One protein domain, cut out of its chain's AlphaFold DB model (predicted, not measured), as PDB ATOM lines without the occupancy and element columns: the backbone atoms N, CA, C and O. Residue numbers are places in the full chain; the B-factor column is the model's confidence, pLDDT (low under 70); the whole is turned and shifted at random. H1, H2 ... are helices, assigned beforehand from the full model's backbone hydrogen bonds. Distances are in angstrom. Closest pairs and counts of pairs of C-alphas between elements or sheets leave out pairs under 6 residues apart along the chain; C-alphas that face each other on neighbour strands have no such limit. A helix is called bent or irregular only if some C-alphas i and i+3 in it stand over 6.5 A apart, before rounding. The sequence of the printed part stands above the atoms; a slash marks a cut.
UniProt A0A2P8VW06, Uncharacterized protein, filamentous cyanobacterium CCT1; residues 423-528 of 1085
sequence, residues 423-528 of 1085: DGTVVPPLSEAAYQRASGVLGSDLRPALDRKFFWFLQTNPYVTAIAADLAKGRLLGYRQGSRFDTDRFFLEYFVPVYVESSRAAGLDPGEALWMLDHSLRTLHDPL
ATOM      1  N   ASP A 423     337.641 106.331 288.755       85.12
ATOM      2  CA  ASP A 423     337.880 107.612 289.428       85.12
ATOM      3  C   ASP A 423     336.621 108.196 290.110       85.12
ATOM      4  O   ASP A 423     336.657 109.296 290.667       85.12
ATOM      5  N   GLY A 424     335.500 107.469 290.065       87.94
ATOM      6  CA  GLY A 424     334.206 107.862 290.619       87.94
ATOM      7  C   GLY A 424     333.347 108.719 289.687       87.94
ATOM      8  O   GLY A 424     332.257 109.130 290.090       87.94
ATOM      9  N   THR A 425     333.794 109.002 288.457       91.44
ATOM     10  CA  THR A 425     333.003 109.771 287.488       91.44
ATOM     11  C   THR A 425     331.821 108.949 286.973       91.44
ATOM     12  O   THR A 425     331.988 107.946 286.286       91.44
ATOM     13  N   VAL A 426     330.607 109.411 287.249       91.00
ATOM     14  CA  VAL A 426     329.356 108.848 286.743       91.00
ATOM     15  C   VAL A 426     329.057 109.422 285.359       91.00
ATOM     16  O   VAL A 426     328.811 110.620 285.223       91.00
ATOM     17  N   VAL A 427     329.029 108.565 284.345       88.62
ATOM     18  CA  VAL A 427     328.597 108.845 282.974       88.62
ATOM     19  C   VAL A 427     327.141 108.373 282.810       88.62
ATOM     20  O   VAL A 427     326.892 107.169 282.685       88.62
ATOM     21  N   PRO A 428     326.158 109.292 282.866       88.88
ATOM     22  CA  PRO A 428     324.748 108.966 282.679       88.88
ATOM     23  C   PRO A 428     324.425 108.666 281.204       88.88
ATOM     24  O   PRO A 428     325.184 109.066 280.314       88.88
ATOM     25  N   PRO A 429     323.288 108.015 280.910       85.69
ATOM     26  CA  PRO A 429     322.778 107.916 279.549       85.69
ATOM     27  C   PRO A 429     322.368 109.292 278.998       85.69
ATOM     28  O   PRO A 429     322.059 110.219 279.752       85.69
ATOM     29  N   LEU A 430     322.362 109.418 277.668       86.12
ATOM     30  CA  LEU A 430     321.895 110.611 276.954       86.12
ATOM     31  C   LEU A 430     320.395 110.843 277.207       86.12
ATOM     32  O   LEU A 430     319.605 109.916 277.093       86.12
ATOM     33  N   SER A 431     319.938 112.064 277.467       88.69
ATOM     34  CA  SER A 431     318.499 112.310 277.618       88.69
ATOM     35  C   SER A 431     317.766 112.379 276.273       88.69
ATOM     36  O   SER A 431     318.280 112.889 275.271       88.69
ATOM     37  N   GLU A 432     316.503 111.939 276.249       85.25
ATOM     38  CA  GLU A 432     315.641 112.085 275.064       85.25
ATOM     39  C   GLU A 432     315.472 113.561 274.678       85.25
ATOM     40  O   GLU A 432     315.487 113.911 273.501       85.25
ATOM     41  N   ALA A 433     315.404 114.462 275.662       84.94
ATOM     42  CA  ALA A 433     315.302 115.896 275.420       84.94
ATOM     43  C   ALA A 433     316.560 116.482 274.752       84.94
ATOM     44  O   ALA A 433     316.447 117.361 273.896       84.94
ATOM     45  N   ALA A 434     317.763 116.032 275.124       83.81
ATOM     46  CA  ALA A 434     318.995 116.429 274.441       83.81
ATOM     47  C   ALA A 434     319.047 115.873 273.016       83.81
ATOM     48  O   ALA A 434     319.339 116.621 272.084       83.81
ATOM     49  N   TYR A 435     318.657 114.614 272.823       83.25
ATOM     50  CA  TYR A 435     318.578 114.003 271.498       83.25
ATOM     51  C   TYR A 435     317.606 114.735 270.556       83.25
ATOM     52  O   TYR A 435     317.956 115.062 269.422       83.25
ATOM     53  N   GLN A 436     316.404 115.072 271.034       82.38
ATOM     54  CA  GLN A 436     315.415 115.823 270.251       82.38
ATOM     55  C   GLN A 436     315.864 117.262 269.957       82.38
ATOM     56  O   GLN A 436     315.558 117.816 268.902       82.38
ATOM     57  N   ARG A 437     316.627 117.889 270.863       81.81
ATOM     58  CA  ARG A 437     317.250 119.192 270.584       81.81
ATOM     59  C   ARG A 437     318.331 119.077 269.510       81.81
ATOM     60  O   ARG A 437     318.331 119.892 268.591       81.81
ATOM     61  N   ALA A 438     319.185 118.054 269.574       74.69
ATOM     62  CA  ALA A 438     320.207 117.790 268.560       74.69
ATOM     63  C   ALA A 438     319.583 117.590 267.170       74.69
ATOM     64  O   ALA A 438     320.032 118.194 266.196       74.69
ATOM     65  N   SER A 439     318.496 116.814 267.089       70.56
ATOM     66  CA  SER A 439     317.757 116.598 265.837       70.56
ATOM     67  C   SER A 439     317.094 117.870 265.299       70.56
ATOM     68  O   SER A 439     316.903 118.011 264.091       70.56
ATOM     69  N   GLY A 440     316.775 118.827 266.175       70.44
ATOM     70  CA  GLY A 440     316.339 120.170 265.798       70.44
ATOM     71  C   GLY A 440     317.460 121.032 265.209       70.44
ATOM     72  O   GLY A 440     317.221 121.737 264.232       70.44
ATOM     73  N   VAL A 441     318.671 120.953 265.771       65.69
ATOM     74  CA  VAL A 441     319.857 121.720 265.334       65.69
ATOM     75  C   VAL A 441     320.411 121.215 263.999       65.69
ATOM     76  O   VAL A 441     320.882 122.001 263.182       65.69
ATOM     77  N   LEU A 442     320.314 119.910 263.752       63.75
ATOM     78  CA  LEU A 442     320.846 119.241 262.565       63.75
ATOM     79  C   LEU A 442     320.018 119.470 261.277       63.75
ATOM     80  O   LEU A 442     320.422 119.062 260.196       63.75
ATOM     81  N   GLY A 443     318.900 120.198 261.342       64.88
ATOM     82  CA  GLY A 443     318.061 120.498 260.173       64.88
ATOM     83  C   GLY A 443     317.090 119.366 259.805       64.88
ATOM     84  O   GLY A 443     317.223 118.223 260.247       64.88
ATOM     85  N   SER A 444     316.059 119.686 259.012       62.28
ATOM     86  CA  SER A 444     314.964 118.757 258.663       62.28
ATOM     87  C   SER A 444     315.432 117.485 257.962       62.28
ATOM     88  O   SER A 444     314.803 116.440 258.115       62.28
ATOM     89  N   ASP A 445     316.541 117.575 257.238       56.66
ATOM     90  CA  ASP A 445     317.014 116.536 256.327       56.66
ATOM     91  C   ASP A 445     317.789 115.437 257.077       56.66
ATOM     92  O   ASP A 445     317.900 114.308 256.597       56.66
ATOM     93  N   LEU A 446     318.241 115.738 258.303       57.16
ATOM     94  CA  LEU A 446     318.954 114.823 259.202       57.16
ATOM     95  C   LEU A 446     318.021 114.102 260.193       57.16
ATOM     96  O   LEU A 446     318.386 113.065 260.751       57.16
ATOM     97  N   ARG A 447     316.782 114.587 260.371       64.25
ATOM     98  CA  ARG A 447     315.768 113.962 261.247       64.25
ATOM     99  C   ARG A 447     315.461 112.495 260.932       64.25
ATOM    100  O   ARG A 447     315.289 111.748 261.890       64.25
ATOM    101  N   PRO A 448     315.379 112.046 259.663       61.50
ATOM    102  CA  PRO A 448     315.105 110.639 259.370       61.50
ATOM    103  C   PRO A 448     316.227 109.694 259.819       61.50
ATOM    104  O   PRO A 448     315.961 108.519 260.052       61.50
ATOM    105  N   ALA A 449     317.466 110.191 259.928       56.16
ATOM    106  CA  ALA A 449     318.618 109.410 260.377       56.16
ATOM    107  C   ALA A 449     318.738 109.379 261.913       56.16
ATOM    108  O   ALA A 449     319.186 108.382 262.472       56.16
ATOM    109  N   LEU A 450     318.274 110.432 262.598       67.31
ATOM    110  CA  LEU A 450     318.112 110.482 264.056       67.31
ATOM    111  C   LEU A 450     316.781 109.857 264.495       67.31
ATOM    112  O   LEU A 450     315.960 110.476 265.177       67.31
ATOM    113  N   ASP A 451     316.561 108.604 264.117       70.25
ATOM    114  CA  ASP A 451     315.349 107.889 264.492       70.25
ATOM    115  C   ASP A 451     315.375 107.426 265.964       70.25
ATOM    116  O   ASP A 451     316.352 107.570 266.707       70.25
ATOM    117  N   ARG A 452     314.261 106.847 266.419       71.50
ATOM    118  CA  ARG A 452     314.158 106.308 267.781       71.50
ATOM    119  C   ARG A 452     315.123 105.138 268.020       71.50
ATOM    120  O   ARG A 452     315.472 104.871 269.166       71.50
ATOM    121  N   LYS A 453     315.541 104.426 266.969       66.62
ATOM    122  CA  LYS A 453     316.452 103.282 267.069       66.62
ATOM    123  C   LYS A 453     317.874 103.753 267.363       66.62
ATOM    124  O   LYS A 453     318.509 103.185 268.246       66.62
ATOM    125  N   PHE A 454     318.339 104.802 266.691       68.19
ATOM    126  CA  PHE A 454     319.632 105.421 266.964       68.19
ATOM    127  C   PHE A 454     319.670 106.062 268.359       68.19
ATOM    128  O   PHE A 454     320.657 105.912 269.072       68.19
ATOM    129  N   PHE A 455     318.562 106.660 268.817       76.75
ATOM    130  CA  PHE A 455     318.445 107.126 270.204       76.75
ATOM    131  C   PHE A 455     318.663 105.998 271.221       76.75
ATOM    132  O   PHE A 455     319.504 106.130 272.107       76.75
ATOM    133  N   TRP A 456     317.949 104.874 271.073       70.19
ATOM    134  CA  TRP A 456     318.121 103.696 271.934       70.19
ATOM    135  C   TRP A 456     319.531 103.120 271.878       70.19
ATOM    136  O   TRP A 456     320.013 102.582 272.868       70.19
ATOM    137  N   PHE A 457     320.191 103.234 270.732       66.25
ATOM    138  CA  PHE A 457     321.573 102.823 270.593       66.25
ATOM    139  C   PHE A 457     322.523 103.744 271.383       66.25
ATOM    140  O   PHE A 457     323.406 103.265 272.081       66.25
ATOM    141  N   LEU A 458     322.305 105.060 271.379       69.88
ATOM    142  CA  LEU A 458     323.086 105.988 272.207       69.88
ATOM    143  C   LEU A 458     322.833 105.816 273.717       69.88
ATOM    144  O   LEU A 458     323.719 106.125 274.510       69.88
ATOM    145  N   GLN A 459     321.676 105.271 274.127       70.19
ATOM    146  CA  GLN A 459     321.374 104.959 275.537       70.19
ATOM    147  C   GLN A 459     322.326 103.939 276.160       70.19
ATOM    148  O   GLN A 459     322.411 103.846 277.385       70.19
ATOM    149  N   THR A 460     323.023 103.156 275.340       63.62
ATOM    150  CA  THR A 460     323.980 102.167 275.824       63.62
ATOM    151  C   THR A 460     325.397 102.721 275.974       63.62
ATOM    152  O   THR A 460     326.291 101.986 276.380       63.62
ATOM    153  N   ASN A 461     325.592 104.022 275.711       63.72
ATOM    154  CA  ASN A 461     326.851 104.747 275.888       63.72
ATOM    155  C   ASN A 461     328.069 104.064 275.214       63.72
ATOM    156  O   ASN A 461     329.092 103.832 275.863       63.72
ATOM    157  N   PRO A 462     328.030 103.810 273.889       59.00
ATOM    158  CA  PRO A 462     329.116 103.133 273.161       59.00
ATOM    159  C   PRO A 462     330.450 103.901 273.186       59.00
ATOM    160  O   PRO A 462     331.493 103.360 272.836       59.00
ATOM    161  N   TYR A 463     330.430 105.170 273.602       67.62
ATOM    162  CA  TYR A 463     331.603 106.035 273.684       67.62
ATOM    163  C   TYR A 463     332.229 106.102 275.072       67.62
ATOM    164  O   TYR A 463     333.176 106.860 275.231       67.62
ATOM    165  N   VAL A 464     331.749 105.358 276.076       69.00
ATOM    166  CA  VAL A 464     332.312 105.428 277.439       69.00
ATOM    167  C   VAL A 464     333.821 105.210 277.447       69.00
ATOM    168  O   VAL A 464     334.521 105.952 278.126       69.00
ATOM    169  N   THR A 465     334.336 104.294 276.629       61.50
ATOM    170  CA  THR A 465     335.780 104.067 276.494       61.50
ATOM    171  C   THR A 465     336.508 105.292 275.940       61.50
ATOM    172  O   THR A 465     337.526 105.703 276.483       61.50
ATOM    173  N   ALA A 466     335.964 105.913 274.892       67.38
ATOM    174  CA  ALA A 466     336.550 107.098 274.270       67.38
ATOM    175  C   ALA A 466     336.428 108.346 275.167       67.38
ATOM    176  O   ALA A 466     337.360 109.138 275.254       67.38
ATOM    177  N   ILE A 467     335.308 108.493 275.884       76.75
ATOM    178  CA  ILE A 467     335.066 109.556 276.866       76.75
ATOM    179  C   ILE A 467     336.022 109.404 278.048       76.75
ATOM    180  O   ILE A 467     336.642 110.381 278.451       76.75
ATOM    181  N   ALA A 468     336.161 108.196 278.596       71.69
ATOM    182  CA  ALA A 468     337.098 107.914 279.674       71.69
ATOM    183  C   ALA A 468     338.544 108.173 279.231       71.69
ATOM    184  O   ALA A 468     339.311 108.770 279.985       71.69
ATOM    185  N   ALA A 469     338.884 107.805 277.990       68.06
ATOM    186  CA  ALA A 469     340.202 108.060 277.437       68.06
ATOM    187  C   ALA A 469     340.506 109.562 277.329       68.06
ATOM    188  O   ALA A 469     341.568 110.017 277.755       68.06
ATOM    189  N   ASP A 470     339.553 110.337 276.810       79.00
ATOM    190  CA  ASP A 470     339.660 111.789 276.725       79.00
ATOM    191  C   ASP A 470     339.743 112.426 278.123       79.00
ATOM    192  O   ASP A 470     340.643 113.229 278.376       79.00
ATOM    193  N   LEU A 471     338.877 112.015 279.058       82.25
ATOM    194  CA  LEU A 471     338.865 112.498 280.445       82.25
ATOM    195  C   LEU A 471     340.206 112.284 281.148       82.25
ATOM    196  O   LEU A 471     340.697 113.192 281.819       82.25
ATOM    197  N   ALA A 472     340.821 111.118 280.964       76.56
ATOM    198  CA  ALA A 472     342.128 110.812 281.529       76.56
ATOM    199  C   ALA A 472     343.245 111.707 280.979       76.56
ATOM    200  O   ALA A 472     344.168 112.078 281.699       76.56
ATOM    201  N   LYS A 473     343.136 112.094 279.702       75.56
ATOM    202  CA  LYS A 473     344.032 113.061 279.053       75.56
ATOM    203  C   LYS A 473     343.715 114.512 279.441       75.56
ATOM    204  O   LYS A 473     344.294 115.440 278.880       75.56
ATOM    205  N   GLY A 474     342.758 114.736 280.344       83.94
ATOM    206  CA  GLY A 474     342.238 116.058 280.689       83.94
ATOM    207  C   GLY A 474     341.380 116.697 279.589       83.94
ATOM    208  O   GLY A 474     340.896 117.821 279.753       83.94
ATOM    209  N   ARG A 475     341.157 115.991 278.474       78.81
ATOM    210  CA  ARG A 475     340.221 116.376 277.415       78.81
ATOM    211  C   ARG A 475     338.806 116.114 277.955       78.81
ATOM    212  O   ARG A 475     338.585 115.233 278.770       78.81
ATOM    213  N   LEU A 476     337.825 116.937 277.595       89.00
ATOM    214  CA  LEU A 476     336.440 116.846 278.102       89.00
ATOM    215  C   LEU A 476     336.201 117.149 279.599       89.00
ATOM    216  O   LEU A 476     335.049 117.093 280.030       89.00
ATOM    217  N   LEU A 477     337.205 117.566 280.388       88.44
ATOM    218  CA  LEU A 477     336.990 117.973 281.793       88.44
ATOM    219  C   LEU A 477     335.936 119.084 281.949       88.44
ATOM    220  O   LEU A 477     335.223 119.116 282.946       88.44
ATOM    221  N   GLY A 478     335.777 119.957 280.947       91.75
ATOM    222  CA  GLY A 478     334.738 120.999 280.929       91.75
ATOM    223  C   GLY A 478     333.292 120.476 280.885       91.75
ATOM    224  O   GLY A 478     332.367 121.234 281.178       91.75
ATOM    225  N   TYR A 479     333.096 119.194 280.553       92.81
ATOM    226  CA  TYR A 479     331.804 118.501 280.606       92.81
ATOM    227  C   TYR A 479     331.611 117.721 281.915       92.81
ATOM    228  O   TYR A 479     330.537 117.176 282.149       92.81
ATOM    229  N   ARG A 480     332.616 117.669 282.796       91.56
ATOM    230  CA  ARG A 480     332.521 117.027 284.110       91.56
ATOM    231  C   ARG A 480     332.157 118.059 285.181       91.56
ATOM    232  O   ARG A 480     332.850 119.051 285.376       91.56
ATOM    233  N   GLN A 481     331.080 117.798 285.917       91.12
ATOM    234  CA  GLN A 481     330.628 118.590 287.061       91.12
ATOM    235  C   GLN A 481     330.739 117.745 288.335       91.12
ATOM    236  O   GLN A 481     329.904 116.884 288.615       91.12
ATOM    237  N   GLY A 482     331.805 117.964 289.109       90.19
ATOM    238  CA  GLY A 482     332.113 117.134 290.275       90.19
ATOM    239  C   GLY A 482     332.420 115.691 289.865       90.19
ATOM    240  O   GLY A 482     333.363 115.454 289.109       90.19
ATOM    241  N   SER A 483     331.623 114.742 290.359       89.75
ATOM    242  CA  SER A 483     331.703 113.315 290.024       89.75
ATOM    243  C   SER A 483     330.728 112.894 288.921       89.75
ATOM    244  O   SER A 483     330.498 111.706 288.747       89.75
ATOM    245  N   ARG A 484     330.105 113.827 288.191       91.88
ATOM    246  CA  ARG A 484     329.137 113.504 287.133       91.88
ATOM    247  C   ARG A 484     329.561 114.099 285.796       91.88
ATOM    248  O   ARG A 484     329.899 115.277 285.720       91.88
ATOM    249  N   PHE A 485     329.523 113.294 284.743       92.62
ATOM    250  CA  PHE A 485     329.718 113.730 283.366       92.62
ATOM    251  C   PHE A 485     328.387 114.220 282.778       92.62
ATOM    252  O   PHE A 485     327.345 113.588 282.953       92.62
ATOM    253  N   ASP A 486     328.403 115.365 282.106       93.25
ATOM    254  CA  ASP A 486     327.241 115.950 281.444       93.25
ATOM    255  C   ASP A 486     327.142 115.425 280.004       93.25
ATOM    256  O   ASP A 486     327.580 116.069 279.047       93.25
ATOM    257  N   THR A 487     326.596 114.212 279.862       89.50
ATOM    258  CA  THR A 487     326.445 113.519 278.571       89.50
ATOM    259  C   THR A 487     325.608 114.325 277.575       89.50
ATOM    260  O   THR A 487     325.932 114.357 276.389       89.50
ATOM    261  N   ASP A 488     324.571 115.021 278.045       90.19
ATOM    262  CA  ASP A 488     323.693 115.846 277.209       90.19
ATOM    263  C   ASP A 488     324.456 117.007 276.578       90.19
ATOM    264  O   ASP A 488     324.383 117.236 275.367       90.19
ATOM    265  N   ARG A 489     325.200 117.741 277.410       90.94
ATOM    266  CA  ARG A 489     326.000 118.874 276.963       90.94
ATOM    267  C   ARG A 489     327.141 118.428 276.058       90.94
ATOM    268  O   ARG A 489     327.330 119.022 275.003       90.94
ATOM    269  N   PHE A 490     327.848 117.359 276.421       90.25
ATOM    270  CA  PHE A 490     328.877 116.751 275.576       90.25
ATOM    271  C   PHE A 490     328.321 116.361 274.198       90.25
ATOM    272  O   PHE A 490     328.924 116.669 273.168       90.25
ATOM    273  N   PHE A 491     327.150 115.724 274.160       86.81
ATOM    274  CA  PHE A 491     326.551 115.292 272.904       86.81
ATOM    275  C   PHE A 491     326.201 116.484 271.999       86.81
ATOM    276  O   PHE A 491     326.477 116.472 270.800       86.81
ATOM    277  N   LEU A 492     325.630 117.545 272.572       85.62
ATOM    278  CA  LEU A 492     325.202 118.729 271.825       85.62
ATOM    279  C   LEU A 492     326.358 119.648 271.407       85.62
ATOM    280  O   LEU A 492     326.372 120.126 270.276       85.62
ATOM    281  N   GLU A 493     327.293 119.924 272.316       88.44
ATOM    282  CA  GLU A 493     328.337 120.940 272.126       88.44
ATOM    283  C   GLU A 493     329.627 120.375 271.518       88.44
ATOM    284  O   GLU A 493     330.404 121.136 270.949       88.44
ATOM    285  N   TYR A 494     329.858 119.060 271.606       86.75
ATOM    286  CA  TYR A 494     331.083 118.429 271.108       86.75
ATOM    287  C   TYR A 494     330.812 117.375 270.043       86.75
ATOM    288  O   TYR A 494     331.263 117.506 268.906       86.75
ATOM    289  N   PHE A 495     330.046 116.341 270.391       85.62
ATOM    290  CA  PHE A 495     329.847 115.183 269.526       85.62
ATOM    291  C   PHE A 495     329.227 115.564 268.178       85.62
ATOM    292  O   PHE A 495     329.786 115.262 267.125       85.62
ATOM    293  N   VAL A 496     328.078 116.246 268.213       84.00
ATOM    294  CA  VAL A 496     327.329 116.623 267.011       84.00
ATOM    295  C   VAL A 496     328.142 117.555 266.097       84.00
ATOM    296  O   VAL A 496     328.230 117.255 264.904       84.00
ATOM    297  N   PRO A 497     328.775 118.636 266.595       86.06
ATOM    298  CA  PRO A 497     329.635 119.484 265.772       86.06
ATOM    299  C   PRO A 497     330.797 118.733 265.117       86.06
ATOM    300  O   PRO A 497     330.942 118.817 263.898       86.06
ATOM    301  N   VAL A 498     331.563 117.945 265.886       83.88
ATOM    302  CA  VAL A 498     332.705 117.169 265.362       83.88
ATOM    303  C   VAL A 498     332.242 116.190 264.288       83.88
ATOM    304  O   VAL A 498     332.884 116.043 263.249       83.88
ATOM    305  N   TYR A 499     331.103 115.544 264.516       83.25
ATOM    306  CA  TYR A 499     330.508 114.611 263.577       83.25
ATOM    307  C   TYR A 499     330.083 115.286 262.255       83.25
ATOM    308  O   TYR A 499     330.398 114.789 261.170       83.25
ATOM    309  N   VAL A 500     329.405 116.437 262.327       83.69
ATOM    310  CA  VAL A 500     328.971 117.203 261.145       83.69
ATOM    311  C   VAL A 500     330.160 117.742 260.363       83.69
ATOM    312  O   VAL A 500     330.172 117.652 259.136       83.69
ATOM    313  N   GLU A 501     331.143 118.307 261.059       84.56
ATOM    314  CA  GLU A 501     332.362 118.832 260.450       84.56
ATOM    315  C   GLU A 501     333.133 117.720 259.743       84.56
ATOM    316  O   GLU A 501     333.443 117.858 258.562       84.56
ATOM    317  N   SER A 502     333.335 116.586 260.418       83.06
ATOM    318  CA  SER A 502     333.989 115.415 259.830       83.06
ATOM    319  C   SER A 502     333.240 114.937 258.586       83.06
ATOM    320  O   SER A 502     333.857 114.690 257.557       83.06
ATOM    321  N   SER A 503     331.907 114.844 258.645       84.12
ATOM    322  CA  SER A 503     331.092 114.397 257.503       84.12
ATOM    323  C   SER A 503     331.264 115.315 256.296       84.12
ATOM    324  O   SER A 503     331.508 114.838 255.193       84.12
ATOM    325  N   ARG A 504     331.215 116.635 256.511       84.38
ATOM    326  CA  ARG A 504     331.404 117.623 255.441       84.38
ATOM    327  C   ARG A 504     332.820 117.603 254.878       84.38
ATOM    328  O   ARG A 504     332.971 117.657 253.664       84.38
ATOM    329  N   ALA A 505     333.828 117.515 255.745       83.31
ATOM    330  CA  ALA A 505     335.221 117.395 255.334       83.31
ATOM    331  C   ALA A 505     335.457 116.116 254.523       83.31
ATOM    332  O   ALA A 505     336.266 116.118 253.610       83.31
ATOM    333  N   ALA A 506     334.706 115.047 254.793       83.31
ATOM    334  CA  ALA A 506     334.762 113.816 254.016       83.31
ATOM    335  C   ALA A 506     333.911 113.830 252.725       83.31
ATOM    336  O   ALA A 506     333.704 112.785 252.107       83.31
ATOM    337  N   GLY A 507     333.344 114.982 252.344       83.50
ATOM    338  CA  GLY A 507     332.465 115.111 251.179       83.50
ATOM    339  C   GLY A 507     331.100 114.423 251.330       83.50
ATOM    340  O   GLY A 507     330.401 114.218 250.338       83.50
ATOM    341  N   LEU A 508     330.702 114.062 252.554       80.50
ATOM    342  CA  LEU A 508     329.442 113.383 252.843       80.50
ATOM    343  C   LEU A 508     328.364 114.329 253.371       80.50
ATOM    344  O   LEU A 508     328.609 115.262 254.139       80.50
ATOM    345  N   ASP A 509     327.118 114.009 253.026       78.81
ATOM    346  CA  ASP A 509     325.959 114.533 253.739       78.81
ATOM    347  C   ASP A 509     325.944 113.965 255.176       78.81
ATOM    348  O   ASP A 509     325.970 112.740 255.341       78.81
ATOM    349  N   PRO A 510     325.859 114.796 256.234       78.94
ATOM    350  CA  PRO A 510     325.859 114.294 257.608       78.94
ATOM    351  C   PRO A 510     324.694 113.344 257.929       78.94
ATOM    352  O   PRO A 510     324.748 112.622 258.912       78.94
ATOM    353  N   GLY A 511     323.620 113.299 257.140       73.81
ATOM    354  CA  GLY A 511     322.502 112.373 257.382       73.81
ATOM    355  C   GLY A 511     322.791 110.993 256.851       73.81
ATOM    356  O   GLY A 511     322.312 109.987 257.370       73.81
ATOM    357  N   GLU A 512     323.609 110.951 255.813       70.75
ATOM    358  CA  GLU A 512     324.093 109.730 255.216       70.75
ATOM    359  C   GLU A 512     325.179 109.067 256.055       70.75
ATOM    360  O   GLU A 512     325.087 107.870 256.335       70.75
ATOM    361  N   ALA A 513     326.141 109.854 256.535       69.94
ATOM    362  CA  ALA A 513     327.166 109.359 257.439       69.94
ATOM    363  C   ALA A 513     326.550 108.826 258.762       69.94
ATOM    364  O   ALA A 513     327.045 107.867 259.355       69.94
ATOM    365  N   LEU A 514     325.419 109.383 259.221       67.69
ATOM    366  CA  LEU A 514     324.885 109.090 260.559       67.69
ATOM    367  C   LEU A 514     324.216 107.720 260.575       67.69
ATOM    368  O   LEU A 514     324.368 106.942 261.517       67.69
ATOM    369  N   TRP A 515     323.535 107.391 259.477       63.28
ATOM    370  CA  TRP A 515     322.973 106.066 259.265       63.28
ATOM    371  C   TRP A 515     324.063 104.990 259.271       63.28
ATOM    372  O   TRP A 515     323.847 103.896 259.787       63.28
ATOM    373  N   MET A 516     325.249 105.287 258.742       57.50
ATOM    374  CA  MET A 516     326.373 104.355 258.778       57.50
ATOM    375  C   MET A 516     327.081 104.332 260.145       57.50
ATOM    376  O   MET A 516     327.657 103.304 260.500       57.50
ATOM    377  N   LEU A 517     326.978 105.403 260.944       60.28
ATOM    378  CA  LEU A 517     327.559 105.504 262.286       60.28
ATOM    379  C   LEU A 517     326.921 104.496 263.263       60.28
ATOM    380  O   LEU A 517     327.642 103.839 264.004       60.28
ATOM    381  N   ASP A 518     325.597 104.269 263.196       54.22
ATOM    382  CA  ASP A 518     324.890 103.182 263.928       54.22
ATOM    383  C   ASP A 518     325.590 101.818 263.755       54.22
ATOM    384  O   ASP A 518     325.525 100.965 264.633       54.22
ATOM    385  N   HIS A 519     326.291 101.599 262.639       49.94
ATOM    386  CA  HIS A 519     326.954 100.331 262.338       49.94
ATOM    387  C   HIS A 519     328.380 100.250 262.884       49.94
ATOM    388  O   HIS A 519     328.740  99.217 263.433       49.94
ATOM    389  N   SER A 520     329.162 101.330 262.794       49.12
ATOM    390  CA  SER A 520     330.526 101.396 263.350       49.12
ATOM    391  C   SER A 520     330.553 101.479 264.877       49.12
ATOM    392  O   SER A 520     331.580 101.234 265.506       49.12
ATOM    393  N   LEU A 521     329.435 101.862 265.491       48.16
ATOM    394  CA  LEU A 521     329.324 101.938 266.942       48.16
ATOM    395  C   LEU A 521     328.821 100.638 267.565       48.16
ATOM    396  O   LEU A 521     329.147 100.361 268.714       48.16
ATOM    397  N   ARG A 522     328.075  99.812 266.823       45.97
ATOM    398  CA  ARG A 522     327.677  98.465 267.270       45.97
ATOM    399  C   ARG A 522     328.874  97.535 267.453       45.97
ATOM    400  O   ARG A 522     328.887  96.764 268.397       45.97
ATOM    401  N   THR A 523     329.920  97.697 266.647       37.28
ATOM    402  CA  THR A 523     331.230  97.047 266.849       37.28
ATOM    403  C   THR A 523     331.944  97.490 268.128       37.28
ATOM    404  O   THR A 523     332.753  96.747 268.665       37.28
ATOM    405  N   LEU A 524     331.644  98.689 268.639       38.12
ATOM    406  CA  LEU A 524     332.138  99.174 269.935       38.12
ATOM    407  C   LEU A 524     331.206  98.779 271.086       38.12
ATOM    408  O   LEU A 524     331.506  99.038 272.252       38.12
ATOM    409  N   HIS A 525     330.071  98.151 270.764       39.22
ATOM    410  CA  HIS A 525     329.111  97.668 271.730       39.22
ATOM    411  C   HIS A 525     329.630  96.361 272.345       39.22
ATOM    412  O   HIS A 525     329.241  95.245 272.015       39.22
ATOM    413  N   ASP A 526     330.506  96.574 273.321       48.88
ATOM    414  CA  ASP A 526     330.546  95.818 274.560       48.88
ATOM    415  C   ASP A 526     331.282  94.458 274.587       48.88
ATOM    416  O   ASP A 526     330.668  93.411 274.810       48.88
ATOM    417  N   PRO A 527     332.622  94.458 274.453       43.22
ATOM    418  CA  PRO A 527     333.492  93.421 275.020       43.22
ATOM    419  C   PRO A 527     333.695  93.568 276.545       43.22
ATOM    420  O   PRO A 527     334.000  92.594 277.228       43.22
ATOM    421  N   LEU A 528     333.511  94.781 277.084       41.94
ATOM    422  CA  LEU A 528     333.911  95.181 278.443       41.94
ATOM    423  C   LEU A 528     332.950  94.723 279.555       41.94
ATOM    424  O   LEU A 528     333.366  94.609 280.708       41.94
TER     425      LEU A 528
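AT A GLANCE: This is residues 423 to 528 of the 1085 residues of an uncharacterized protein of filamentous cyanobacterium CCT1 (UniProt A0A2P8VW06). Four helices stand in a loose ring: the longest, H4, has H1 side by side with it and makes a V with H5, and H2 closes the ring, near H1 and H5. H3 lies at one end, touching no helix, near the same end as the first printed residues and the long link from H3 to H4. The printed part has 106 residues with five named helices, H1 to H5 in chain order, and no named strand; its class is all helix. It is compact, with a radius of gyration of the C-alphas of 13.8 A, and spans 39 by 28 by 27 A.

HOW THE PARTS SIT: Start with H4, residues 487 to 505, which has a kink of 28 degrees near residue 494 and is irregular, only just: C-alphas 493 and 496 are 6.8 A apart. With residues 488 to 496 alone it touches H1, residues 432 to 441; the closest C-alphas, of Ala 434 and Asp 488, are 5.5 A apart. They run the same way at a shallow tilt of 33 degrees, only just short of steep. With residues 499 to 504 alone H4 touches residues 510 to 513 of H5, residues 510 to 522, closest at the C-alphas of Ser 503 and Pro 510, 5.2 A; these two run opposite ways at a steep tilt of 63 degrees. H2, residues 452 to 458, is close but not clearly touching H5, the closest C-alphas being those of Phe 454 and Asp 518, 6.5 A. It is likewise close but not clearly touching H1, at the C-alphas of Tyr 435 and Phe 455, 7.0 A. H3, residues 464 to 472, is apart from H1, H2, H4 and H5. In H1, H2 and H3 every O i to N i+4 pair is within hydrogen-bond range; in H4 12 of 15 are, and in H5 5 of 9.

IN THESE COORDINATES: Find C-alpha 487 at (326.445, 113.519, 278.571); from there H4 runs 25.1 A to C-alpha 505. H1 begins at C-alpha 432, (315.641, 112.085, 275.064), and is 14.3 A long; H2 measures 10.0 A and H3 11.9 A. H5 runs 18.6 A and ends at C-alpha 522, (327.677, 98.465, 267.270).

THE WHOLE: Look to Gly 424 and Gly 507 for the two C-alphas farthest apart, 40.1 A. The printed part has no cut. The link from H3 to H4, residues 473 to 486, is long, and in it residues 480 to 481 pair antiparallel with 484 to 485. The mean pLDDT of the printed part is 74.6; 38 residues are under 70, among them 441 to 450 and 513 to 528.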